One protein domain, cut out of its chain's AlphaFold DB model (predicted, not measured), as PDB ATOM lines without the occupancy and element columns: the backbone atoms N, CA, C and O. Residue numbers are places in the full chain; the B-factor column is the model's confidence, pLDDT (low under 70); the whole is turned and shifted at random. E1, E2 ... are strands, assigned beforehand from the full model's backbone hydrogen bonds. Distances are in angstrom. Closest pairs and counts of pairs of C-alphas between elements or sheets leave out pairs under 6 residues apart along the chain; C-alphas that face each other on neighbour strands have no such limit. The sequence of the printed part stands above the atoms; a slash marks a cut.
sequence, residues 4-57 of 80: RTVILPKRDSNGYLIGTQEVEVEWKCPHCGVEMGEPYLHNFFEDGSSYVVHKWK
ATOM      1  N   ARG A   4     -45.158   9.162  -6.972       95.81
ATOM      2  CA  ARG A   4     -45.724   8.491  -8.138       95.81
ATOM      3  C   ARG A   4     -45.572   6.986  -8.050       95.81
ATOM      4  O   ARG A   4     -44.485   6.501  -7.750       95.81
ATOM      5  N   THR A   5     -46.649   6.277  -8.356       96.88
ATOM      6  CA  THR A   5     -46.631   4.824  -8.514       96.88
ATOM      7  C   THR A   5     -46.068   4.478  -9.885       96.88
ATOM      8  O   THR A   5     -46.550   4.979 -10.900       96.88
ATOM      9  N   VAL A   6     -45.033   3.642  -9.915       97.44
ATOM     10  CA  VAL A   6     -44.372   3.191 -11.142       97.44
ATOM     11  C   VAL A   6     -44.027   1.712 -11.066       97.44
ATOM     12  O   VAL A   6     -43.881   1.135  -9.993       97.44
ATOM     13  N   ILE A   7     -43.857   1.114 -12.241       97.94
ATOM     14  CA  ILE A   7     -43.453  -0.281 -12.412       97.94
ATOM     15  C   ILE A   7     -41.983  -0.262 -12.808       97.94
ATOM     16  O   ILE A   7     -41.647   0.234 -13.884       97.94
ATOM     17  N   LEU A   8     -41.114  -0.764 -11.938       96.88
ATOM     18  CA  LEU A   8     -39.670  -0.811 -12.150       96.88
ATOM     19  C   LEU A   8     -39.206  -2.260 -12.350       96.88
ATOM     20  O   LEU A   8     -39.857  -3.182 -11.852       96.88
ATOM     21  N   PRO A   9     -38.065  -2.492 -13.023       95.81
ATOM     22  CA  PRO A   9     -37.403  -3.788 -12.979       95.81
ATOM     23  C   PRO A   9     -37.077  -4.190 -11.535       95.81
ATOM     24  O   PRO A   9     -36.610  -3.377 -10.731       95.81
ATOM     25  N   LYS A  10     -37.300  -5.460 -11.208       94.94
ATOM     26  CA  LYS A  10     -36.879  -6.072  -9.953       94.94
ATOM     27  C   LYS A  10     -35.605  -6.860 -10.218       94.94
ATOM     28  O   LYS A  10     -35.605  -7.766 -11.049       94.94
ATOM     29  N   ARG A  11     -34.531  -6.503  -9.517       93.19
ATOM     30  CA  ARG A  11     -33.238  -7.185  -9.607       93.19
ATOM     31  C   ARG A  11     -32.905  -7.878  -8.288       93.19
ATOM     32  O   ARG A  11     -33.329  -7.406  -7.232       93.19
ATOM     33  N   ASP A  12     -32.208  -9.006  -8.359       93.25
ATOM     34  CA  ASP A  12     -31.664  -9.691  -7.184       93.25
ATOM     35  C   ASP A  12     -30.372  -9.015  -6.677       93.25
ATOM     36  O   ASP A  12     -29.942  -7.983  -7.198       93.25
ATOM     37  N   SER A  13     -29.737  -9.590  -5.650       93.69
ATOM     38  CA  SER A  13     -28.493  -9.060  -5.069       93.69
ATOM     39  C   SER A  13     -27.294  -9.089  -6.022       93.69
ATOM     40  O   SER A  13     -26.327  -8.368  -5.796       93.69
ATOM     41  N   ASN A  14     -27.347  -9.911  -7.070       93.19
ATOM     42  CA  ASN A  14     -26.313 -10.016  -8.096       93.19
ATOM     43  C   ASN A  14     -26.613  -9.108  -9.302       93.19
ATOM     44  O   ASN A  14     -25.827  -9.044 -10.243       93.19
ATOM     45  N   GLY A  15     -27.743  -8.393  -9.279       89.81
ATOM     46  CA  GLY A  15     -28.179  -7.511 -10.352       89.81
ATOM     47  C   GLY A  15     -28.939  -8.218 -11.475       89.81
ATOM     48  O   GLY A  15     -29.290  -7.549 -12.450       89.81
ATOM     49  N   TYR A  16     -29.246  -9.514 -11.362       90.31
ATOM     50  CA  TYR A  16     -30.030 -10.225 -12.373       90.31
ATOM     51  C   TYR A  16     -31.492  -9.810 -12.322       90.31
ATOM     52  O   TYR A  16     -32.065  -9.616 -11.248       90.31
ATOM     53  N   LEU A  17     -32.104  -9.669 -13.496       91.38
ATOM     54  CA  LEU A  17     -33.523  -9.376 -13.620       91.38
ATOM     55  C   LEU A  17     -34.348 -10.593 -13.210       91.38
ATOM     56  O   LEU A  17     -34.238 -11.662 -13.799       91.38
ATOM     57  N   ILE A  18     -35.206 -10.401 -12.214       93.31
ATOM     58  CA  ILE A  18     -36.080 -11.449 -11.671       93.31
ATOM     59  C   ILE A  18     -37.569 -11.104 -11.814       93.31
ATOM     60  O   ILE A  18     -38.426 -11.807 -11.285       93.31
ATOM     61  N   GLY A  19     -37.892 -10.002 -12.498       94.38
ATOM     62  CA  GLY A  19     -39.262  -9.573 -12.763       94.38
ATOM     63  C   GLY A  19     -39.442  -8.060 -12.706       94.38
ATOM     64  O   GLY A  19     -38.512  -7.291 -12.946       94.38
ATOM     65  N   THR A  20     -40.649  -7.630 -12.349       96.69
ATOM     66  CA  THR A  20     -40.996  -6.224 -12.116       96.69
ATOM     67  C   THR A  20     -41.595  -6.032 -10.726       96.69
ATOM     68  O   THR A  20     -41.986  -6.987 -10.055       96.69
ATOM     69  N   GLN A  21     -41.623  -4.786 -10.266       95.94
ATOM     70  CA  GLN A  21     -42.242  -4.390  -9.006       95.94
ATOM     71  C   GLN A  21     -42.979  -3.067  -9.186       95.94
ATOM     72  O   GLN A  21     -42.454  -2.143  -9.808       95.94
ATOM     73  N   GLU A  22     -44.185  -2.981  -8.635       96.94
ATOM     74  CA  GLU A  22     -44.913  -1.724  -8.510       96.94
ATOM     75  C   GLU A  22     -44.541  -1.061  -7.183       96.94
ATOM     76  O   GLU A  22     -44.660  -1.673  -6.119       96.94
ATOM     77  N   VAL A  23     -44.048   0.173  -7.253       96.44
ATOM     78  CA  VAL A  23     -43.529   0.919  -6.102       96.44
ATOM     79  C   VAL A  23     -43.959   2.379  -6.160       96.44
ATOM     80  O   VAL A  23     -44.135   2.947  -7.239       96.44
ATOM     81  N   GLU A  24     -44.098   3.000  -4.992       97.00
ATOM     82  CA  GLU A  24     -44.260   4.447  -4.872       97.00
ATOM     83  C   GLU A  24     -42.876   5.105  -4.769       97.00
ATOM     84  O   GLU A  24     -42.018   4.663  -4.006       97.00
ATOM     85  N   VAL A  25     -42.640   6.153  -5.556       96.50
ATOM     86  CA  VAL A  25     -41.332   6.806  -5.696       96.50
ATOM     87  C   VAL A  25     -41.456   8.309  -5.460       96.50
ATOM     88  O   VAL A  25     -42.407   8.935  -5.934       96.50
ATOM     89  N   GLU A  26     -40.477   8.917  -4.778       96.75
ATOM     90  CA  GLU A  26     -40.334  10.378  -4.776       96.75
ATOM     91  C   GLU A  26     -40.028  10.869  -6.194       96.75
ATOM     92  O   GLU A  26     -38.976  10.570  -6.763       96.75
ATOM     93  N   TRP A  27     -40.932  11.649  -6.784       97.12
ATOM     94  CA  TRP A  27     -40.880  11.970  -8.211       97.12
ATOM     95  C   TRP A  27     -39.963  13.155  -8.534       97.12
ATOM     96  O   TRP A  27     -40.385  14.174  -9.083       97.12
ATOM     97  N   LYS A  28     -38.685  13.026  -8.179       97.19
ATOM     98  CA  LYS A  28     -37.642  14.034  -8.390       97.19
ATOM     99  C   LYS A  28     -36.393  13.406  -8.997       97.19
ATOM    100  O   LYS A  28     -36.068  12.255  -8.729       97.19
ATOM    101  N   CYS A  29     -35.687  14.167  -9.823       97.25
ATOM    102  CA  CYS A  29     -34.424  13.746 -10.403       97.25
ATOM    103  C   CYS A  29     -33.391  13.572  -9.275       97.25
ATOM    104  O   CYS A  29     -33.152  14.537  -8.546       97.25
ATOM    105  N   PRO A  30     -32.737  12.404  -9.145       96.62
ATOM    106  CA  PRO A  30     -31.758  12.158  -8.085       96.62
ATOM    107  C   PRO A  30     -30.502  13.034  -8.220       96.62
ATOM    108  O   PRO A  30     -29.781  13.221  -7.249       96.62
ATOM    109  N   HIS A  31     -30.270  13.616  -9.403       97.00
ATOM    110  CA  HIS A  31     -29.086  14.429  -9.705       97.00
ATOM    111  C   HIS A  31     -29.279  15.929  -9.447       97.00
ATOM    112  O   HIS A  31     -28.322  16.620  -9.121       97.00
ATOM    113  N   CYS A  32     -30.496  16.463  -9.604       96.69
ATOM    114  CA  CYS A  32     -30.742  17.910  -9.479       96.69
ATOM    115  C   CYS A  32     -32.025  18.299  -8.733       96.69
ATOM    116  O   CYS A  32     -32.335  19.482  -8.625       96.69
ATOM    117  N   GLY A  33     -32.811  17.332  -8.256       95.81
ATOM    118  CA  GLY A  33     -34.029  17.576  -7.478       95.81
ATOM    119  C   GLY A  33     -35.232  18.108  -8.267       95.81
ATOM    120  O   GLY A  33     -36.328  18.168  -7.715       95.81
ATOM    121  N   VAL A  34     -35.074  18.453  -9.549       95.94
ATOM    122  CA  VAL A  34     -36.183  18.865 -10.430       95.94
ATOM    123  C   VAL A  34     -37.143  17.695 -10.652       95.94
ATOM    124  O   VAL A  34     -36.710  16.549 -10.738       95.94
ATOM    125  N   GLU A  35     -38.441  17.974 -10.779       96.75
ATOM    126  CA  GLU A  35     -39.460  16.957 -11.061       96.75
ATOM    127  C   GLU A  35     -39.110  16.120 -12.308       96.75
ATOM    128  O   GLU A  35     -38.720  16.654 -13.354       96.75
ATOM    129  N   MET A  36     -39.238  14.793 -12.195       97.12
ATOM    130  CA  MET A  36     -39.002  13.886 -13.323       97.12
ATOM    131  C   MET A  36     -40.119  13.971 -14.365       97.12
ATOM    132  O   MET A  36     -41.236  14.406 -14.087       97.12
ATOM    133  N   GLY A  37     -39.809  13.527 -15.585       96.62
ATOM    134  CA  GLY A  37     -40.779  13.488 -16.679       96.62
ATOM    135  C   GLY A  37     -42.004  12.620 -16.384       96.62
ATOM    136  O   GLY A  37     -42.035  11.851 -15.426       96.62
ATOM    137  N   GLU A  38     -43.016  12.727 -17.240       96.69
ATOM    138  CA  GLU A  38     -44.185  11.851 -17.181       96.69
ATOM    139  C   GLU A  38     -43.762  10.395 -17.443       96.69
ATOM    140  O   GLU A  38     -43.089  10.143 -18.453       96.69
ATOM    141  N   PRO A  39     -44.096   9.443 -16.554       97.44
ATOM    142  CA  PRO A  39     -43.805   8.047 -16.801       97.44
ATOM    143  C   PRO A  39     -44.759   7.491 -17.865       97.44
ATOM    144  O   PRO A  39     -45.948   7.794 -17.873       97.44
ATOM    145  N   TYR A  40     -44.245   6.642 -18.746       97.56
ATOM    146  CA  TYR A  40     -45.020   5.940 -19.766       97.56
ATOM    147  C   TYR A  40     -44.619   4.466 -19.816       97.56
ATOM    148  O   TYR A  40     -43.468   4.118 -19.538       97.56
ATOM    149  N   LEU A  41     -45.568   3.593 -20.159       97.75
ATOM    150  CA  LEU A  41     -45.314   2.158 -20.264       97.75
ATOM    151  C   LEU A  41     -44.407   1.847 -21.454       97.75
ATOM    152  O   LEU A  41     -44.536   2.416 -22.540       97.75
ATOM    153  N   HIS A  42     -43.489   0.915 -21.244       96.75
ATOM    154  CA  HIS A  42     -42.526   0.478 -22.235       96.75
ATOM    155  C   HIS A  42     -42.214  -1.009 -22.063       96.75
ATOM    156  O   HIS A  42     -41.999  -1.477 -20.946       96.75
ATOM    157  N   ASN A  43     -42.133  -1.727 -23.185       95.25
ATOM    158  CA  ASN A  43     -41.658  -3.107 -23.208       95.25
ATOM    159  C   ASN A  43     -40.132  -3.128 -23.096       95.25
ATOM    160  O   ASN A  43     -39.425  -2.647 -23.981       95.25
ATOM    161  N   PHE A  44     -39.640  -3.671 -21.994       90.50
ATOM    162  CA  PHE A  44     -38.237  -3.878 -21.689       90.50
ATOM    163  C   PHE A  44     -37.866  -5.336 -21.957       90.50
ATOM    164  O   PHE A  44     -38.465  -6.242 -21.382       90.50
ATOM    165  N   PHE A  45     -36.881  -5.541 -22.830       90.75
ATOM    166  CA  PHE A  45     -36.395  -6.861 -23.220       90.75
ATOM    167  C   PHE A  45     -34.974  -7.058 -22.693       90.75
ATOM    168  O   PHE A  45     -34.091  -6.260 -23.006       90.75
ATOM    169  N   GLU A  46     -34.759  -8.112 -21.913       90.06
ATOM    170  CA  GLU A  46     -33.456  -8.495 -21.356       90.06
ATOM    171  C   GLU A  46     -33.425 -10.028 -21.239       90.06
ATOM    172  O   GLU A  46     -34.417 -10.637 -20.838       90.06
ATOM    173  N   ASP A  47     -32.325 -10.654 -21.667       86.56
ATOM    174  CA  ASP A  47     -32.090 -12.107 -21.583       86.56
ATOM    175  C   ASP A  47     -33.238 -12.989 -22.116       86.56
ATOM    176  O   ASP A  47     -33.632 -13.990 -21.518       86.56
ATOM    177  N   GLY A  48     -33.815 -12.601 -23.259       88.06
ATOM    178  CA  GLY A  48     -34.907 -13.338 -23.910       88.06
ATOM    179  C   GLY A  48     -36.273 -13.198 -23.229       88.06
ATOM    180  O   GLY A  48     -37.259 -13.735 -23.730       88.06
ATOM    181  N   SER A  49     -36.355 -12.445 -22.130       87.75
ATOM    182  CA  SER A  49     -37.595 -12.147 -21.419       87.75
ATOM    183  C   SER A  49     -38.108 -10.749 -21.764       87.75
ATOM    184  O   SER A  49     -37.332  -9.834 -22.040       87.75
ATOM    185  N   SER A  50     -39.432 -10.582 -21.749       92.19
ATOM    186  CA  SER A  50     -40.107  -9.303 -21.984       92.19
ATOM    187  C   SER A  50     -40.907  -8.895 -20.756       92.19
ATOM    188  O   SER A  50     -41.705  -9.679 -20.240       92.19
ATOM    189  N   TYR A  51     -40.714  -7.658 -20.313       94.19
ATOM    190  CA  TYR A  51     -41.392  -7.077 -19.162       94.19
ATOM    191  C   TYR A  51     -41.963  -5.705 -19.500       94.19
ATOM    192  O   TYR A  51     -41.374  -4.941 -20.259       94.19
ATOM    193  N   VAL A  52     -43.087  -5.351 -18.882       96.00
ATOM    194  CA  VAL A  52     -43.649  -4.000 -18.980       96.00
ATOM    195  C   VAL A  52     -43.153  -3.177 -17.796       96.00
ATOM    196  O   VAL A  52     -43.393  -3.533 -16.644       96.00
ATOM    197  N   VAL A  53     -42.472  -2.068 -18.079       97.62
ATOM    198  CA  VAL A  53     -41.953  -1.133 -17.069       97.62
ATOM    199  C   VAL A  53     -42.300   0.300 -17.441       97.62
ATOM    200  O   VAL A  53     -42.584   0.608 -18.597       97.62
ATOM    201  N   HIS A  54     -42.247   1.202 -16.469       98.12
ATOM    202  CA  HIS A  54     -42.345   2.629 -16.732       98.12
ATOM    203  C   HIS A  54     -40.982   3.197 -17.159       98.12
ATOM    204  O   HIS A  54     -39.946   2.907 -16.560       98.12
ATOM    205  N   LYS A  55     -40.974   4.040 -18.191       97.31
ATOM    206  CA  LYS A  55     -39.853   4.904 -18.594       97.31
ATOM    207  C   LYS A  55     -40.253   6.363 -18.462       97.31
ATOM    208  O   LYS A  55     -41.432   6.680 -18.469       97.31
ATOM    209  N   TRP A  56     -39.275   7.254 -18.372       97.12
ATOM    210  CA  TRP A  56     -39.503   8.695 -18.325       97.12
ATOM    211  C   TRP A  56     -38.392   9.430 -19.067       97.12
ATOM    212  O   TRP A  56     -37.270   8.938 -19.204       97.12
ATOM    213  N   LYS A  57     -38.707  10.641 -19.529       96.94
ATOM    214  CA  LYS A  57     -37.734  11.562 -20.117       96.94
ATOM    215  C   LYS A  57     -37.698  12.842 -19.296       96.94
ATOM    216  O   LYS A  57     -38.664  13.602 -19.273       96.94
TER     217      LYS A  57
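This is residues 4 to 57 of the 80 residues of an uncharacterized protein of Bacillus megaterium (UniProt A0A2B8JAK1). Two antiparallel hairpins of strands, E1 with E2 and E3 with E4, lie one over the other, with E1 and E4 the strands that come nearest to each other between the two pairs. A long loop, residues 27 to 39, joins the hairpins at one end of the domain, and the two hairpin turns lie toward the opposite end. The printed part has 54 residues with four named strands, in the order E1, E2, E3, E4, and no named helix; they form two sheets of two strands, each antiparallel, and the class is all strand. The whole is only just loose, close to compact, with a radius of gyration of the C-alphas of 12.2 A, and the C-alphas span 34 by 23 by 17 A.

Begin with the hairpin of E1, residues 4 to 11, and E2, residues 17 to 26, whose directions stand at 151 degrees, antiparallel. Look across it at N 6 and O 23, 2.9 A apart and within hydrogen-bond range, and at N 10 and O 19, 2.8 A. E1 bends by 53 degrees at residue 7, and E2 bends by 67 degrees at residue 22. From E1 go over to E4, residues 49 to 55: their closest C-alphas are those of Ile 7 and Val 53, 5.0 A apart. E2 and E4 have their closest C-alphas at Thr 20 and Tyr 51, 7.1 A apart. E4 forms a hairpin with E3, residues 40 to 46, antiparallel at 148 degrees; there N 42 and O 53 are 2.8 A apart and N 51 and O 44 are 2.9 A apart, both within hydrogen-bond range. E1 and E3 are near each other, with 6 pairs of C-alphas within 10 A.

Find C-alpha 4 at (-45.724, 8.491, -8.138); from there E1 runs 20.1 A to C-alpha 11. E2, the longest strand with 10 residues, runs 22.7 A from Leu 17 to Glu 26, where its C-alpha is at (-40.334, 10.378, -4.776). E3 covers 18.6 A from Tyr 40 to Glu 46. E4 covers 17.4 A from Ser 49 to Lys 55, where you find C-alpha 55 at (-39.853, 4.904, -18.594).

The two C-alphas farthest apart are those of Gly 33, in the long link from E2 to E3, and Gly 48, 35.0 A. The links from E1 to E2 and from E3 to E4 are tight. The printed part has no cut. Its mean pLDDT is 95.1, and no printed residue is under 70.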